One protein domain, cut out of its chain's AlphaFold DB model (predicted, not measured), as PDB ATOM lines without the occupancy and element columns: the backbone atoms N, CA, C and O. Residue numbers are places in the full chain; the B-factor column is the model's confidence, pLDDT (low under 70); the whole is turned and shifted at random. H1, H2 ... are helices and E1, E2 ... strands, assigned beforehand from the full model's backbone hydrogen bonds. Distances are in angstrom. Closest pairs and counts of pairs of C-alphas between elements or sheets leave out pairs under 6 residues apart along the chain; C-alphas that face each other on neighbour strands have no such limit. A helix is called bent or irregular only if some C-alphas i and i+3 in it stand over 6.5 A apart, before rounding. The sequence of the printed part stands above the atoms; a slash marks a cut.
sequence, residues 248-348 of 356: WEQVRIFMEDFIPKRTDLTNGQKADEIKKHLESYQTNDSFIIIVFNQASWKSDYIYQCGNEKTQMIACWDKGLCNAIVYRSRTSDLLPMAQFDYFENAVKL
ATOM      1  N   TRP A 248     -18.362  20.404  29.596       88.88
ATOM      2  CA  TRP A 248     -17.640  21.279  28.670       88.88
ATOM      3  C   TRP A 248     -16.293  21.735  29.223       88.88
ATOM      4  O   TRP A 248     -15.296  21.774  28.509       88.88
ATOM      5  N   GLU A 249     -16.231  21.993  30.528       86.00
ATOM      6  CA  GLU A 249     -14.964  22.318  31.181       86.00
ATOM      7  C   GLU A 249     -14.014  21.113  31.213       86.00
ATOM      8  O   GLU A 249     -12.805  21.263  31.061       86.00
ATOM      9  N   GLN A 250     -14.548  19.895  31.323       89.19
ATOM     10  CA  GLN A 250     -13.731  18.683  31.229       89.19
ATOM     11  C   GLN A 250     -13.162  18.502  29.818       89.19
ATOM     12  O   GLN A 250     -11.991  18.154  29.689       89.19
ATOM     13  N   VAL A 251     -13.943  18.818  28.778       91.75
ATOM     14  CA  VAL A 251     -13.467  18.853  27.385       91.75
ATOM     15  C   VAL A 251     -12.349  19.884  27.225       91.75
ATOM     16  O   VAL A 251     -11.335  19.576  26.598       91.75
ATOM     17  N   ARG A 252     -12.484  21.080  27.816       92.06
ATOM     18  CA  ARG A 252     -11.444  22.123  27.778       92.06
ATOM     19  C   ARG A 252     -10.137  21.614  28.380       92.06
ATOM     20  O   ARG A 252      -9.105  21.653  27.711       92.06
ATOM     21  N   ILE A 253     -10.200  21.068  29.595       92.94
ATOM     22  CA  ILE A 253      -9.046  20.489  30.297       92.94
ATOM     23  C   ILE A 253      -8.429  19.347  29.478       92.94
ATOM     24  O   ILE A 253      -7.209  19.286  29.316       92.94
ATOM     25  N   PHE A 254      -9.260  18.457  28.930       95.00
ATOM     26  CA  PHE A 254      -8.811  17.370  28.067       95.00
ATOM     27  C   PHE A 254      -8.065  17.897  26.840       95.00
ATOM     28  O   PHE A 254      -6.958  17.441  26.573       95.00
ATOM     29  N   MET A 255      -8.625  18.866  26.111       94.56
ATOM     30  CA  MET A 255      -7.997  19.421  24.909       94.56
ATOM     31  C   MET A 255      -6.666  20.105  25.216       94.56
ATOM     32  O   MET A 255      -5.687  19.887  24.497       94.56
ATOM     33  N   GLU A 256      -6.614  20.895  26.291       93.69
ATOM     34  CA  GLU A 256      -5.399  21.586  26.725       93.69
ATOM     35  C   GLU A 256      -4.264  20.619  27.082       93.69
ATOM     36  O   GLU A 256      -3.099  20.952  26.861       93.69
ATOM     37  N   ASP A 257      -4.590  19.424  27.582       94.81
ATOM     38  CA  ASP A 257      -3.621  18.373  27.903       94.81
ATOM     39  C   ASP A 257      -3.263  17.494  26.691       94.81
ATOM     40  O   ASP A 257      -2.093  17.175  26.456       94.81
ATOM     41  N   PHE A 258      -4.268  17.113  25.903       95.06
ATOM     42  CA  PHE A 258      -4.169  16.159  24.800       95.06
ATOM     43  C   PHE A 258      -3.398  16.727  23.606       95.06
ATOM     44  O   PHE A 258      -2.465  16.088  23.108       95.06
ATOM     45  N   ILE A 259      -3.753  17.937  23.159       94.25
ATOM     46  CA  ILE A 259      -3.209  18.535  21.930       94.25
ATOM     47  C   ILE A 259      -1.681  18.712  21.985       94.25
ATOM     48  O   ILE A 259      -1.007  18.260  21.054       94.25
ATOM     49  N   PRO A 260      -1.085  19.286  23.051       93.56
ATOM     50  CA  PRO A 260       0.366  19.452  23.124       93.56
ATOM     51  C   PRO A 260       1.138  18.131  23.211       93.56
ATOM     52  O   PRO A 260       2.288  18.074  22.777       93.56
ATOM     53  N   LYS A 261       0.540  17.086  23.800       94.44
ATOM     54  CA  LYS A 261       1.223  15.816  24.095       94.44
ATOM     55  C   LYS A 261       1.187  14.821  22.945       94.44
ATOM     56  O   LYS A 261       2.058  13.958  22.877       94.44
ATOM     57  N   ARG A 262       0.196  14.916  22.057       90.62
ATOM     58  CA  ARG A 262      -0.015  13.950  20.969       90.62
ATOM     59  C   ARG A 262       0.534  14.426  19.628       90.62
ATOM     60  O   ARG A 262      -0.157  14.402  18.612       90.62
ATOM     61  N   THR A 263       1.791  14.872  19.613       91.00
ATOM     62  CA  THR A 263       2.500  15.248  18.374       91.00
ATOM     63  C   THR A 263       2.772  14.052  17.456       91.00
ATOM     64  O   THR A 263       3.073  14.243  16.282       91.00
ATOM     65  N   ASP A 264       2.623  12.828  17.974       93.62
ATOM     66  CA  ASP A 264       2.712  11.559  17.248       93.62
ATOM     67  C   ASP A 264       1.525  11.304  16.303       93.62
ATOM     68  O   ASP A 264       1.639  10.492  15.386       93.62
ATOM     69  N   LEU A 265       0.390  11.977  16.521       92.25
ATOM     70  CA  LEU A 265      -0.846  11.747  15.776       92.25
ATOM     71  C   LEU A 265      -1.029  12.714  14.603       92.25
ATOM     72  O   LEU A 265      -0.755  13.912  14.699       92.25
ATOM     73  N   THR A 266      -1.612  12.200  13.517       92.00
ATOM     74  CA  THR A 266      -2.130  13.025  12.413       92.00
ATOM     75  C   THR A 266      -3.362  13.833  12.844       92.00
ATOM     76  O   THR A 266      -4.037  13.489  13.815       92.00
ATOM     77  N   ASN A 267      -3.709  14.882  12.091       88.12
ATOM     78  CA  ASN A 267      -4.884  15.716  12.389       88.12
ATOM     79  C   ASN A 267      -6.196  14.913  12.405       88.12
ATOM     80  O   ASN A 267      -7.012  15.116  13.298       88.12
ATOM     81  N   GLY A 268      -6.365  13.959  11.479       87.44
ATOM     82  CA  GLY A 268      -7.536  13.075  11.460       87.44
ATOM     83  C   GLY A 268      -7.627  12.201  12.714       87.44
ATOM     84  O   GLY A 268      -8.665  12.156  13.359       87.44
ATOM     85  N   GLN A 269      -6.510  11.602  13.137       92.44
ATOM     86  CA  GLN A 269      -6.472  10.793  14.362       92.44
ATOM     87  C   GLN A 269      -6.734  11.624  15.624       92.44
ATOM     88  O   GLN A 269      -7.394  11.151  16.544       92.44
ATOM     89  N   LYS A 270      -6.240  12.867  15.679       93.12
ATOM     90  CA  LYS A 270      -6.568  13.799  16.769       93.12
ATOM     91  C   LYS A 270      -8.065  14.108  16.792       93.12
ATOM     92  O   LYS A 270      -8.660  14.058  17.863       93.12
ATOM     93  N   ALA A 271      -8.667  14.386  15.635       90.12
ATOM     94  CA  ALA A 271     -10.102  14.640  15.526       90.12
ATOM     95  C   ALA A 271     -10.936  13.427  15.977       90.12
ATOM     96  O   ALA A 271     -11.886  13.599  16.736       90.12
ATOM     97  N   ASP A 272     -10.541  12.208  15.596       90.69
ATOM     98  CA  ASP A 272     -11.217  10.971  16.009       90.69
ATOM     99  C   ASP A 272     -11.158  10.740  17.527       90.69
ATOM    100  O   ASP A 272     -12.143  10.324  18.134       90.69
ATOM    101  N   GLU A 273     -10.021  11.012  18.174       94.38
ATOM    102  CA  GLU A 273      -9.891  10.878  19.632       94.38
ATOM    103  C   GLU A 273     -10.689  11.952  20.386       94.38
ATOM    104  O   GLU A 273     -11.339  11.645  21.386       94.38
ATOM    105  N   ILE A 274     -10.710  13.191  19.880       93.44
ATOM    106  CA  ILE A 274     -11.572  14.256  20.413       93.44
ATOM    107  C   ILE A 274     -13.044  13.850  20.288       93.44
ATOM    108  O   ILE A 274     -13.793  13.961  21.257       93.44
ATOM    109  N   LYS A 275     -13.448  13.317  19.129       89.81
ATOM    110  CA  LYS A 275     -14.805  12.819  18.895       89.81
ATOM    111  C   LYS A 275     -15.191  11.740  19.906       89.81
ATOM    112  O   LYS A 275     -16.212  11.885  20.568       89.81
ATOM    113  N   LYS A 276     -14.360  10.707  20.087       91.12
ATOM    114  CA  LYS A 276     -14.616   9.641  21.074       91.12
ATOM    115  C   LYS A 276     -14.759  10.187  22.493       91.12
ATOM    116  O   LYS A 276     -15.575   9.693  23.267       91.12
ATOM    117  N   HIS A 277     -13.953  11.186  22.850       91.75
ATOM    118  CA  HIS A 277     -14.041  11.822  24.158       91.75
ATOM    119  C   HIS A 277     -15.370  12.571  24.329       91.75
ATOM    120  O   HIS A 277     -16.030  12.411  25.353       91.75
ATOM    121  N   LEU A 278     -15.806  13.316  23.309       88.06
ATOM    122  CA  LEU A 278     -17.096  14.013  23.301       88.06
ATOM    123  C   LEU A 278     -18.287  13.042  23.369       88.06
ATOM    124  O   LEU A 278     -19.202  13.263  24.156       88.06
ATOM    125  N   GLU A 279     -18.234  11.930  22.630       85.00
ATOM    126  CA  GLU A 279     -19.256  10.866  22.639       85.00
ATOM    127  C   GLU A 279     -19.383  10.147  23.995       85.00
ATOM    128  O   GLU A 279     -20.377   9.467  24.245       85.00
ATOM    129  N   SER A 280     -18.400  10.290  24.892       87.06
ATOM    130  CA  SER A 280     -18.467   9.712  26.242       87.06
ATOM    131  C   SER A 280     -19.408  10.470  27.186       87.06
ATOM    132  O   SER A 280     -19.784   9.943  28.237       87.06
ATOM    133  N   TYR A 281     -19.808  11.692  26.823       82.38
ATOM    134  CA  TYR A 281     -20.692  12.523  27.626       82.38
ATOM    135  C   TYR A 281     -22.155  12.333  27.244       82.38
ATOM    136  O   TYR A 281     -22.521  12.301  26.073       82.38
ATOM    137  N   GLN A 282     -23.025  12.291  28.252       74.62
ATOM    138  CA  GLN A 282     -24.468  12.317  28.043       74.62
ATOM    139  C   GLN A 282     -24.930  13.764  27.830       74.62
ATOM    140  O   GLN A 282     -25.324  14.460  28.769       74.62
ATOM    141  N   THR A 283     -24.828  14.224  26.588       77.00
ATOM    142  CA  THR A 283     -25.187  15.575  26.146       77.00
ATOM    143  C   THR A 283     -26.050  15.515  24.885       77.00
ATOM    144  O   THR A 283     -26.001  14.528  24.159       77.00
ATOM    145  N   ASN A 284     -26.835  16.569  24.651       71.75
ATOM    146  CA  ASN A 284     -27.620  16.776  23.423       71.75
ATOM    147  C   ASN A 284     -26.998  17.894  22.561       71.75
ATOM    148  O   ASN A 284     -27.662  18.497  21.726       71.75
ATOM    149  N   ASP A 285     -25.753  18.262  22.856       79.19
ATOM    150  CA  ASP A 285     -25.017  19.223  22.046       79.19
ATOM    151  C   ASP A 285     -24.452  18.474  20.831       79.19
ATOM    152  O   ASP A 285     -23.903  17.378  20.980       79.19
ATOM    153  N   SER A 286     -24.542  19.066  19.640       79.69
ATOM    154  CA  SER A 286     -23.832  18.557  18.463       79.69
ATOM    155  C   SER A 286     -22.509  19.305  18.298       79.69
ATOM    156  O   SER A 286     -22.385  20.472  18.671       79.69
ATOM    157  N   PHE A 287     -21.496  18.645  17.739       82.31
ATOM    158  CA  PHE A 287     -20.128  19.166  17.727       82.31
ATOM    159  C   PHE A 287     -19.570  19.309  16.312       82.31
ATOM    160  O   PHE A 287     -19.709  18.407  15.488       82.31
ATOM    161  N   ILE A 288     -18.859  20.410  16.071       85.00
ATOM    162  CA  ILE A 288     -17.953  20.584  14.934       85.00
ATOM    163  C   ILE A 288     -16.527  20.484  15.477       85.00
ATOM    164  O   ILE A 288     -16.154  21.195  16.410       85.00
ATOM    165  N   ILE A 289     -15.728  19.581  14.905       86.19
ATOM    166  CA  ILE A 289     -14.339  19.339  15.308       86.19
ATOM    167  C   ILE A 289     -13.440  19.664  14.123       86.19
ATOM    168  O   ILE A 289     -13.556  19.054  13.060       86.19
ATOM    169  N   ILE A 290     -12.512  20.595  14.318       87.81
ATOM    170  CA  ILE A 290     -11.574  21.027  13.287       87.81
ATOM    171  C   ILE A 290     -10.163  20.888  13.845       87.81
ATOM    172  O   ILE A 290      -9.833  21.466  14.876       87.81
ATOM    173  N   VAL A 291      -9.306  20.138  13.151       88.00
ATOM    174  CA  VAL A 291      -7.888  19.998  13.505       88.00
ATOM    175  C   VAL A 291      -7.041  20.264  12.272       88.00
ATOM    176  O   VAL A 291      -7.236  19.646  11.224       88.00
ATOM    177  N   PHE A 292      -6.087  21.180  12.389       88.44
ATOM    178  CA  PHE A 292      -5.229  21.598  11.287       88.44
ATOM    179  C   PHE A 292      -3.821  21.928  11.772       88.44
ATOM    180  O   PHE A 292      -3.554  22.018  12.965       88.44
ATOM    181  N   ASN A 293      -2.888  22.060  10.835       88.62
ATOM    182  CA  ASN A 293      -1.510  22.412  11.166       88.62
ATOM    183  C   ASN A 293      -1.424  23.858  11.683       88.62
ATOM    184  O   ASN A 293      -2.394  24.615  11.621       88.62
ATOM    185  N   GLN A 294      -0.246  24.240  12.174       87.38
ATOM    186  CA  GLN A 294       0.051  25.640  12.479       87.38
ATOM    187  C   GLN A 294      -0.250  26.520  11.266       87.38
ATOM    188  O   GLN A 294       0.107  26.182  10.135       87.38
ATOM    189  N   ALA A 295      -0.949  27.616  11.516       84.25
ATOM    190  CA  ALA A 295      -1.488  28.499  10.500       84.25
ATOM    191  C   ALA A 295      -1.732  29.867  11.141       84.25
ATOM    192  O   ALA A 295      -1.986  29.957  12.342       84.25
ATOM    193  N   SER A 296      -1.663  30.927  10.349       81.25
ATOM    194  CA  SER A 296      -1.818  32.300  10.823       81.25
ATOM    195  C   SER A 296      -3.248  32.795  10.609       81.25
ATOM    196  O   SER A 296      -3.767  32.773   9.490       81.25
ATOM    197  N   TRP A 297      -3.884  33.287  11.675       78.31
ATOM    198  CA  TRP A 297      -5.229  33.867  11.607       78.31
ATOM    199  C   TRP A 297      -5.287  35.033  10.609       78.31
ATOM    200  O   TRP A 297      -4.373  35.858  10.553       78.31
ATOM    201  N   LYS A 298      -6.360  35.091   9.809       77.38
ATOM    202  CA  LYS A 298      -6.599  36.030   8.690       77.38
ATOM    203  C   LYS A 298      -5.672  35.902   7.478       77.38
ATOM    204  O   LYS A 298      -5.955  36.524   6.460       77.38
ATOM    205  N   SER A 299      -4.608  35.106   7.561       77.56
ATOM    206  CA  SER A 299      -3.791  34.721   6.400       77.56
ATOM    207  C   SER A 299      -4.260  33.384   5.837       77.56
ATOM    208  O   SER A 299      -4.562  33.269   4.655       77.56
ATOM    209  N   ASP A 300      -4.360  32.388   6.714       75.88
ATOM    210  CA  ASP A 300      -4.556  30.991   6.328       75.88
ATOM    211  C   ASP A 300      -5.959  30.483   6.697       75.88
ATOM    212  O   ASP A 300      -6.446  29.523   6.099       75.88
ATOM    213  N   TYR A 301      -6.613  31.119   7.680       74.81
ATOM    214  CA  TYR A 301      -7.966  30.781   8.129       74.81
ATOM    215  C   TYR A 301      -8.691  31.966   8.785       74.81
ATOM    216  O   TYR A 301      -8.069  32.866   9.363       74.81
ATOM    217  N   ILE A 302     -10.024  31.934   8.730       70.19
ATOM    218  CA  ILE A 302     -10.943  32.829   9.443       70.19
ATOM    219  C   ILE A 302     -12.082  31.964   9.997       70.19
ATOM    220  O   ILE A 302     -12.514  31.021   9.336       70.19
ATOM    221  N   TYR A 303     -12.549  32.287  11.199       73.12
ATOM    222  CA  TYR A 303     -13.775  31.743  11.782       73.12
ATOM    223  C   TYR A 303     -14.603  32.894  12.355       73.12
ATOM    224  O   TYR A 303     -14.056  33.958  12.672       73.12
ATOM    225  N   GLN A 304     -15.905  32.672  12.496       66.25
ATOM    226  CA  GLN A 304     -16.824  33.570  13.183       66.25
ATOM    227  C   GLN A 304     -17.688  32.728  14.119       66.25
ATOM    228  O   GLN A 304     -18.352  31.804  13.674       66.25
ATOM    229  N   CYS A 305     -17.653  33.037  15.413       67.94
ATOM    230  CA  CYS A 305     -18.471  32.370  16.420       67.94
ATOM    231  C   CYS A 305     -19.069  33.444  17.329       67.94
ATOM    232  O   CYS A 305     -18.335  34.048  18.115       67.94
ATOM    233  N   GLY A 306     -20.380  33.690  17.215       61.12
ATOM    234  CA  GLY A 306     -21.079  34.708  18.010       61.12
ATOM    235  C   GLY A 306     -20.925  34.497  19.522       61.12
ATOM    236  O   GLY A 306     -20.795  35.459  20.274       61.12
ATOM    237  N   ASN A 307     -20.804  33.236  19.959       69.50
ATOM    238  CA  ASN A 307     -20.703  32.852  21.371       69.50
ATOM    239  C   ASN A 307     -19.410  32.075  21.683       69.50
ATOM    240  O   ASN A 307     -19.431  31.032  22.341       69.50
ATOM    241  N   GLU A 308     -18.255  32.573  21.226       74.88
ATOM    242  CA  GLU A 308     -16.948  31.900  21.374       74.88
ATOM    243  C   GLU A 308     -16.666  31.417  22.808       74.88
ATOM    244  O   GLU A 308     -16.195  30.299  23.007       74.88
ATOM    245  N   LYS A 309     -16.994  32.220  23.827       75.75
ATOM    246  CA  LYS A 309     -16.680  31.901  25.233       75.75
ATOM    247  C   LYS A 309     -17.364  30.627  25.735       75.75
ATOM    248  O   LYS A 309     -16.760  29.876  26.505       75.75
ATOM    249  N   THR A 310     -18.609  30.408  25.327       74.69
ATOM    250  CA  THR A 310     -19.469  29.331  25.835       74.69
ATOM    251  C   THR A 310     -19.578  28.181  24.839       74.69
ATOM    252  O   THR A 310     -19.781  27.039  25.254       74.69
ATOM    253  N   GLN A 311     -19.407  28.434  23.538       81.56
ATOM    254  CA  GLN A 311     -19.610  27.447  22.476       81.56
ATOM    255  C   GLN A 311     -18.330  26.976  21.791       81.56
ATOM    256  O   GLN A 311     -18.379  25.956  21.110       81.56
ATOM    257  N   MET A 312     -17.188  27.636  21.996       88.94
ATOM    258  CA  MET A 312     -15.932  27.230  21.370       88.94
ATOM    259  C   MET A 312     -14.842  26.915  22.398       88.94
ATOM    260  O   MET A 312     -14.605  27.643  23.363       88.94
ATOM    261  N   ILE A 313     -14.141  25.811  22.164       92.19
ATOM    262  CA  ILE A 313     -12.863  25.497  22.798       92.19
ATOM    263  C   ILE A 313     -11.825  25.450  21.690       92.19
ATOM    264  O   ILE A 313     -11.952  24.676  20.744       92.19
ATOM    265  N   ALA A 314     -10.783  26.264  21.817       91.19
ATOM    266  CA  ALA A 314      -9.703  26.303  20.849       91.19
ATOM    267  C   ALA A 314      -8.337  26.148  21.523       91.19
ATOM    268  O   ALA A 314      -8.057  26.730  22.572       91.19
ATOM    269  N   CYS A 315      -7.475  25.354  20.895       91.50
ATOM    270  CA  CYS A 315      -6.068  25.200  21.231       91.50
ATOM    271  C   CYS A 315      -5.238  25.687  20.047       91.50
ATOM    272  O   CYS A 315      -5.180  25.016  19.017       91.50
ATOM    273  N   TRP A 316      -4.592  26.840  20.214       90.88
ATOM    274  CA  TRP A 316      -3.812  27.498  19.166       90.88
ATOM    275  C   TRP A 316      -2.316  27.225  19.308       90.88
ATOM    276  O   TRP A 316      -1.774  27.346  20.408       90.88
ATOM    277  N   ASP A 317      -1.665  26.861  18.203       88.69
ATOM    278  CA  ASP A 317      -0.219  26.648  18.059       88.69
ATOM    279  C   ASP A 317       0.418  25.763  19.146       88.69
ATOM    280  O   ASP A 317       1.576  25.932  19.539       88.69
ATOM    281  N   LYS A 318      -0.332  24.764  19.618       85.12
ATOM    282  CA  LYS A 318       0.114  23.790  20.620       85.12
ATOM    283  C   LYS A 318       0.346  22.433  19.959       85.12
ATOM    284  O   LYS A 318      -0.471  21.964  19.176       85.12
ATOM    285  N   GLY A 319       1.468  21.778  20.269       83.12
ATOM    286  CA  GLY A 319       1.759  20.439  19.728       83.12
ATOM    287  C   GLY A 319       1.853  20.397  18.195       83.12
ATOM    288  O   GLY A 319       1.441  19.411  17.584       83.12
ATOM    289  N   LEU A 320       2.375  21.473  17.586       84.88
ATOM    290  CA  LEU A 320       2.500  21.656  16.131       84.88
ATOM    291  C   LEU A 320       1.158  21.649  15.369       84.88
ATOM    292  O   LEU A 320       1.128  21.381  14.168       84.88
ATOM    293  N   CYS A 321       0.045  21.953  16.040       88.69
ATOM    294  CA  CYS A 321      -1.274  22.030  15.415       88.69
ATOM    295  C   CYS A 321      -2.190  23.065  16.081       88.69
ATOM    296  O   CYS A 321      -1.927  23.543  17.185       88.69
ATOM    297  N   ASN A 322      -3.288  23.352  15.393       88.62
ATOM    298  CA  ASN A 322      -4.458  24.058  15.881       88.62
ATOM    299  C   ASN A 322      -5.624  23.071  15.988       88.62
ATOM    300  O   ASN A 322      -5.801  22.215  15.116       88.62
ATOM    301  N   ALA A 323      -6.424  23.187  17.042       91.25
ATOM    302  CA  ALA A 323      -7.641  22.401  17.206       91.25
ATOM    303  C   ALA A 323      -8.777  23.276  17.729       91.25
ATOM    304  O   ALA A 323      -8.583  24.039  18.673       91.25
ATOM    305  N   ILE A 324      -9.953  23.127  17.132       91.50
ATOM    306  CA  ILE A 324     -11.179  23.828  17.490       91.50
ATOM    307  C   ILE A 324     -12.259  22.773  17.702       91.50
ATOM    308  O   ILE A 324     -12.439  21.881  16.871       91.50
ATOM    309  N   VAL A 325     -12.977  22.886  18.811       90.19
ATOM    310  CA  VAL A 325     -14.246  22.203  19.026       90.19
ATOM    311  C   VAL A 325     -15.296  23.275  19.239       90.19
ATOM    312  O   VAL A 325     -15.245  24.019  20.219       90.19
ATOM    313  N   TYR A 326     -16.241  23.345  18.314       88.06
ATOM    314  CA  TYR A 326     -17.457  24.125  18.462       88.06
ATOM    315  C   TYR A 326     -18.595  23.192  18.874       88.06
ATOM    316  O   TYR A 326     -18.712  22.082  18.354       88.06
ATOM    317  N   ARG A 327     -19.429  23.632  19.817       84.94
ATOM    318  CA  ARG A 327     -20.689  22.968  20.153       84.94
ATOM    319  C   ARG A 327     -21.866  23.822  19.710       84.94
ATOM    320  O   ARG A 327     -21.972  24.986  20.090       84.94
ATOM    321  N   SER A 328     -22.790  23.209  18.990       77.38
ATOM    322  CA  SER A 328     -24.121  23.755  18.785       77.38
ATOM    323  C   SER A 328     -25.078  23.127  19.788       77.38
ATOM    324  O   SER A 328     -25.149  21.909  19.942       77.38
ATOM    325  N   ARG A 329     -25.824  23.985  20.480       72.88
ATOM    326  CA  ARG A 329     -26.864  23.588  21.443       72.88
ATOM    327  C   ARG A 329     -28.249  23.491  20.794       72.88
ATOM    328  O   ARG A 329     -29.235  23.249  21.478       72.88
ATOM    329  N   THR A 330     -28.336  23.775  19.494       62.06
ATOM    330  CA  THR A 330     -29.595  23.894  18.750       62.06
ATOM    331  C   THR A 330     -29.610  23.075  17.464       62.06
ATOM    332  O   THR A 330     -30.657  22.988  16.837       62.06
ATOM    333  N   SER A 331     -28.506  22.448  17.046       57.34
ATOM    334  CA  SER A 331     -28.471  21.680  15.789       57.34
ATOM    335  C   SER A 331     -29.291  20.399  15.827       57.34
ATOM    336  O   SER A 331     -29.837  20.038  14.794       57.34
ATOM    337  N   ASP A 332     -29.476  19.779  16.993       52.19
ATOM    338  CA  ASP A 332     -30.427  18.669  17.150       52.19
ATOM    339  C   ASP A 332     -31.889  19.119  16.943       52.19
ATOM    340  O   ASP A 332     -32.773  18.289  16.739       52.19
ATOM    341  N   LEU A 333     -32.151  20.433  16.978       49.44
ATOM    342  CA  LEU A 333     -33.446  21.022  16.641       49.44
ATOM    343  C   LEU A 333     -33.538  21.389  15.154       49.44
ATOM    344  O   LEU A 333     -34.643  21.530  14.652       49.44
ATOM    345  N   LEU A 334     -32.431  21.557  14.426       49.94
ATOM    346  CA  LEU A 334     -32.482  21.975  13.024       49.94
ATOM    347  C   LEU A 334     -32.795  20.765  12.126       49.94
ATOM    348  O   LEU A 334     -32.018  19.807  12.103       49.94
ATOM    349  N   PRO A 335     -33.891  20.784  11.341       50.16
ATOM    350  CA  PRO A 335     -34.150  19.742  10.358       50.16
ATOM    351  C   PRO A 335     -32.981  19.635   9.374       50.16
ATOM    352  O   PRO A 335     -32.424  20.645   8.942       50.16
ATOM    353  N   MET A 336     -32.641  18.412   8.962       45.16
ATOM    354  CA  MET A 336     -31.506  18.115   8.070       45.16
ATOM    355  C   MET A 336     -31.525  18.952   6.769       45.16
ATOM    356  O   MET A 336     -30.477  19.349   6.271       45.16
ATOM    357  N   ALA A 337     -32.718  19.324   6.286       43.41
ATOM    358  CA  ALA A 337     -32.924  20.192   5.123       43.41
ATOM    359  C   ALA A 337     -32.402  21.636   5.299       43.41
ATOM    360  O   ALA A 337     -32.025  22.278   4.320       43.41
ATOM    361  N   GLN A 338     -32.348  22.160   6.529       45.53
ATOM    362  CA  GLN A 338     -31.761  23.475   6.795       45.53
ATOM    363  C   GLN A 338     -30.232  23.423   6.787       45.53
ATOM    364  O   GLN A 338     -29.600  24.383   6.354       45.53
ATOM    365  N   PHE A 339     -29.632  22.297   7.183       45.97
ATOM    366  CA  PHE A 339     -28.179  22.106   7.145       45.97
ATOM    367  C   PHE A 339     -27.645  22.168   5.706       45.97
ATOM    368  O   PHE A 339     -26.699  22.906   5.430       45.97
ATOM    369  N   ASP A 340     -28.335  21.505   4.772       46.31
ATOM    370  CA  ASP A 340     -28.024  21.559   3.338       46.31
ATOM    371  C   ASP A 340     -28.178  22.983   2.769       46.31
ATOM    372  O   ASP A 340     -27.405  23.411   1.908       46.31
ATOM    373  N   TYR A 341     -29.154  23.754   3.259       43.88
ATOM    374  CA  TYR A 341     -29.347  25.150   2.860       43.88
ATOM    375  C   TYR A 341     -28.219  26.064   3.366       43.88
ATOM    376  O   TYR A 341     -27.701  26.866   2.586       43.88
ATOM    377  N   PHE A 342     -27.769  25.916   4.621       42.75
ATOM    378  CA  PHE A 342     -26.602  26.652   5.137       42.75
ATOM    379  C   PHE A 342     -25.324  26.296   4.390       42.75
ATOM    380  O   PHE A 342     -24.566  27.189   4.007       42.75
ATOM    381  N   GLU A 343     -25.102  25.009   4.128       44.31
ATOM    382  CA  GLU A 343     -23.928  24.553   3.390       44.31
ATOM    383  C   GLU A 343     -23.908  25.129   1.963       44.31
ATOM    384  O   GLU A 343     -22.855  25.513   1.451       44.31
ATOM    385  N   ASN A 344     -25.075  25.254   1.326       43.97
ATOM    386  CA  ASN A 344     -25.208  25.871   0.007       43.97
ATOM    387  C   ASN A 344     -25.093  27.405   0.042       43.97
ATOM    388  O   ASN A 344     -24.511  27.979  -0.876       43.97
ATOM    389  N   ALA A 345     -25.564  28.071   1.099       39.53
ATOM    390  CA  ALA A 345     -25.413  29.517   1.277       39.53
ATOM    391  C   ALA A 345     -23.944  29.930   1.499       39.53
ATOM    392  O   ALA A 345     -23.492  30.931   0.946       39.53
ATOM    393  N   VAL A 346     -23.166  29.124   2.232       39.28
ATOM    394  CA  VAL A 346     -21.722  29.343   2.440       39.28
ATOM    395  C   VAL A 346     -20.927  29.161   1.140       39.28
ATOM    396  O   VAL A 346     -19.967  29.891   0.896       39.28
ATOM    397  N   LYS A 347     -21.358  28.257   0.249       39.41
ATOM    398  CA  LYS A 347     -20.745  28.047  -1.080       39.41
ATOM    399  C   LYS A 347     -20.938  29.223  -2.052       39.41
ATOM    400  O   LYS A 347     -20.259  29.259  -3.076       39.41
ATOM    401  N   LEU A 348     -21.839  30.166  -1.760       36.38
ATOM    402  CA  LEU A 348     -22.100  31.350  -2.591       36.38
ATOM    403  C   LEU A 348     -21.193  32.549  -2.258       36.38
ATOM    404  O   LEU A 348     -21.244  33.559  -2.962       36.38
TER     405      LEU A 348
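Overview. This is residues 248 to 348 of the 356 residues of an uncharacterized protein of Caenorhabditis brenneri (UniProt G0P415). A sheet of three strands has two helices, H1 and H2, side by side over one face as a helical hairpin, while a fourth helix, H4, is set off beyond one end of the sheet on a short link. On the side of the sheet away from H1 and H2, a long loop, residues 294 to 307, arches outward, and its residues 298 to 304 stick out, as do residues 340 to 348 at the far end of the H4 arm. The printed part has 101 residues, with four named helices and three named strands in the order H1, H2, E1, H3, E2, E3, H4; the sheet runs E1, E3, E2, all antiparallel. The class is mixed, helices and strands; the whole is compact, with a radius of gyration of the C-alphas of 14.3 A and spans of 39 by 36 by 24 A.

Along the chain. Find C-alpha 248 at (-17.640, 21.279, 28.670); from there H1, residues 248 to 261, runs 20.2 A. H1 is neither bent nor irregular, but only just: C-alphas 257 and 260 are 6.3 A apart. After a tight link, look for H2 at residues 267 to 279, 18.3 A long. A short link then brings you to E1, residues 286 to 293, which runs 23.8 A from C-alpha 286 at (-23.832, 18.557, 18.463). Past the long link, H3 takes residues 308 to 311, and E2 follows at once with residues 312 to 318, 16.4 A long. Two residues on, E3 begins and spans residues 321 to 328, 23.2 A. The last element is H4, residues 336 to 346, 15.9 A long, with C-alpha 346 at (-21.722, 29.343, 2.440).

Arrangement. Begin with the sheet, where E3 is the inner strand and E1 and E2 are the edge strands. E1 and E3 are antiparallel at 167 degrees; look at N 288 and O 326, 2.8 A apart, within hydrogen-bond range. E2 and E3 form a hairpin, antiparallel at 178 degrees, with N 315 and O 323 at 2.8 A. H1 is on the sheet at a height of 9.1 A, over E2 and along it at 14 degrees on the local plane; their closest C-alphas are those of Pro 260 and Lys 318, 5.0 A apart. H1 is only just not over E3 as well, on which 2 of its C-alphas fall. H2 is on the same face at a height of 8.7 A, over E1 and along it at 22 degrees on the local plane; their closest C-alphas are those of Asn 267 and Val 291, 5.3 A apart. H2 too is only just not over E3, with 2 of its C-alphas there. H1 and H2 form a helical hairpin: they touch, closest at the C-alphas of Val 251 and Leu 278, 7.3 A, with a shallow tilt of 27 degrees, opposite ways. H3 only grazes the sheet. H4 is not on the sheet and is apart from H1, H2 and H3. In H2 and H4 every O i to N i+4 pair is within hydrogen-bond range, in H1 8 of 10; H3 is too short for such a pair.

Size, cuts and confidence. The two C-alphas farthest apart are those of Lys 261 and Ala 337, 39.3 A. The printed part has no cut, and its long link is E1 to H3. Without the stretches that stand free, the body spans 38 by 29 by 23 A. The mean pLDDT of the printed part is 78.1; the model's confidence is low, under 70, at residues 304 to 307 and 330 to 348, and H4 has a mean of 44.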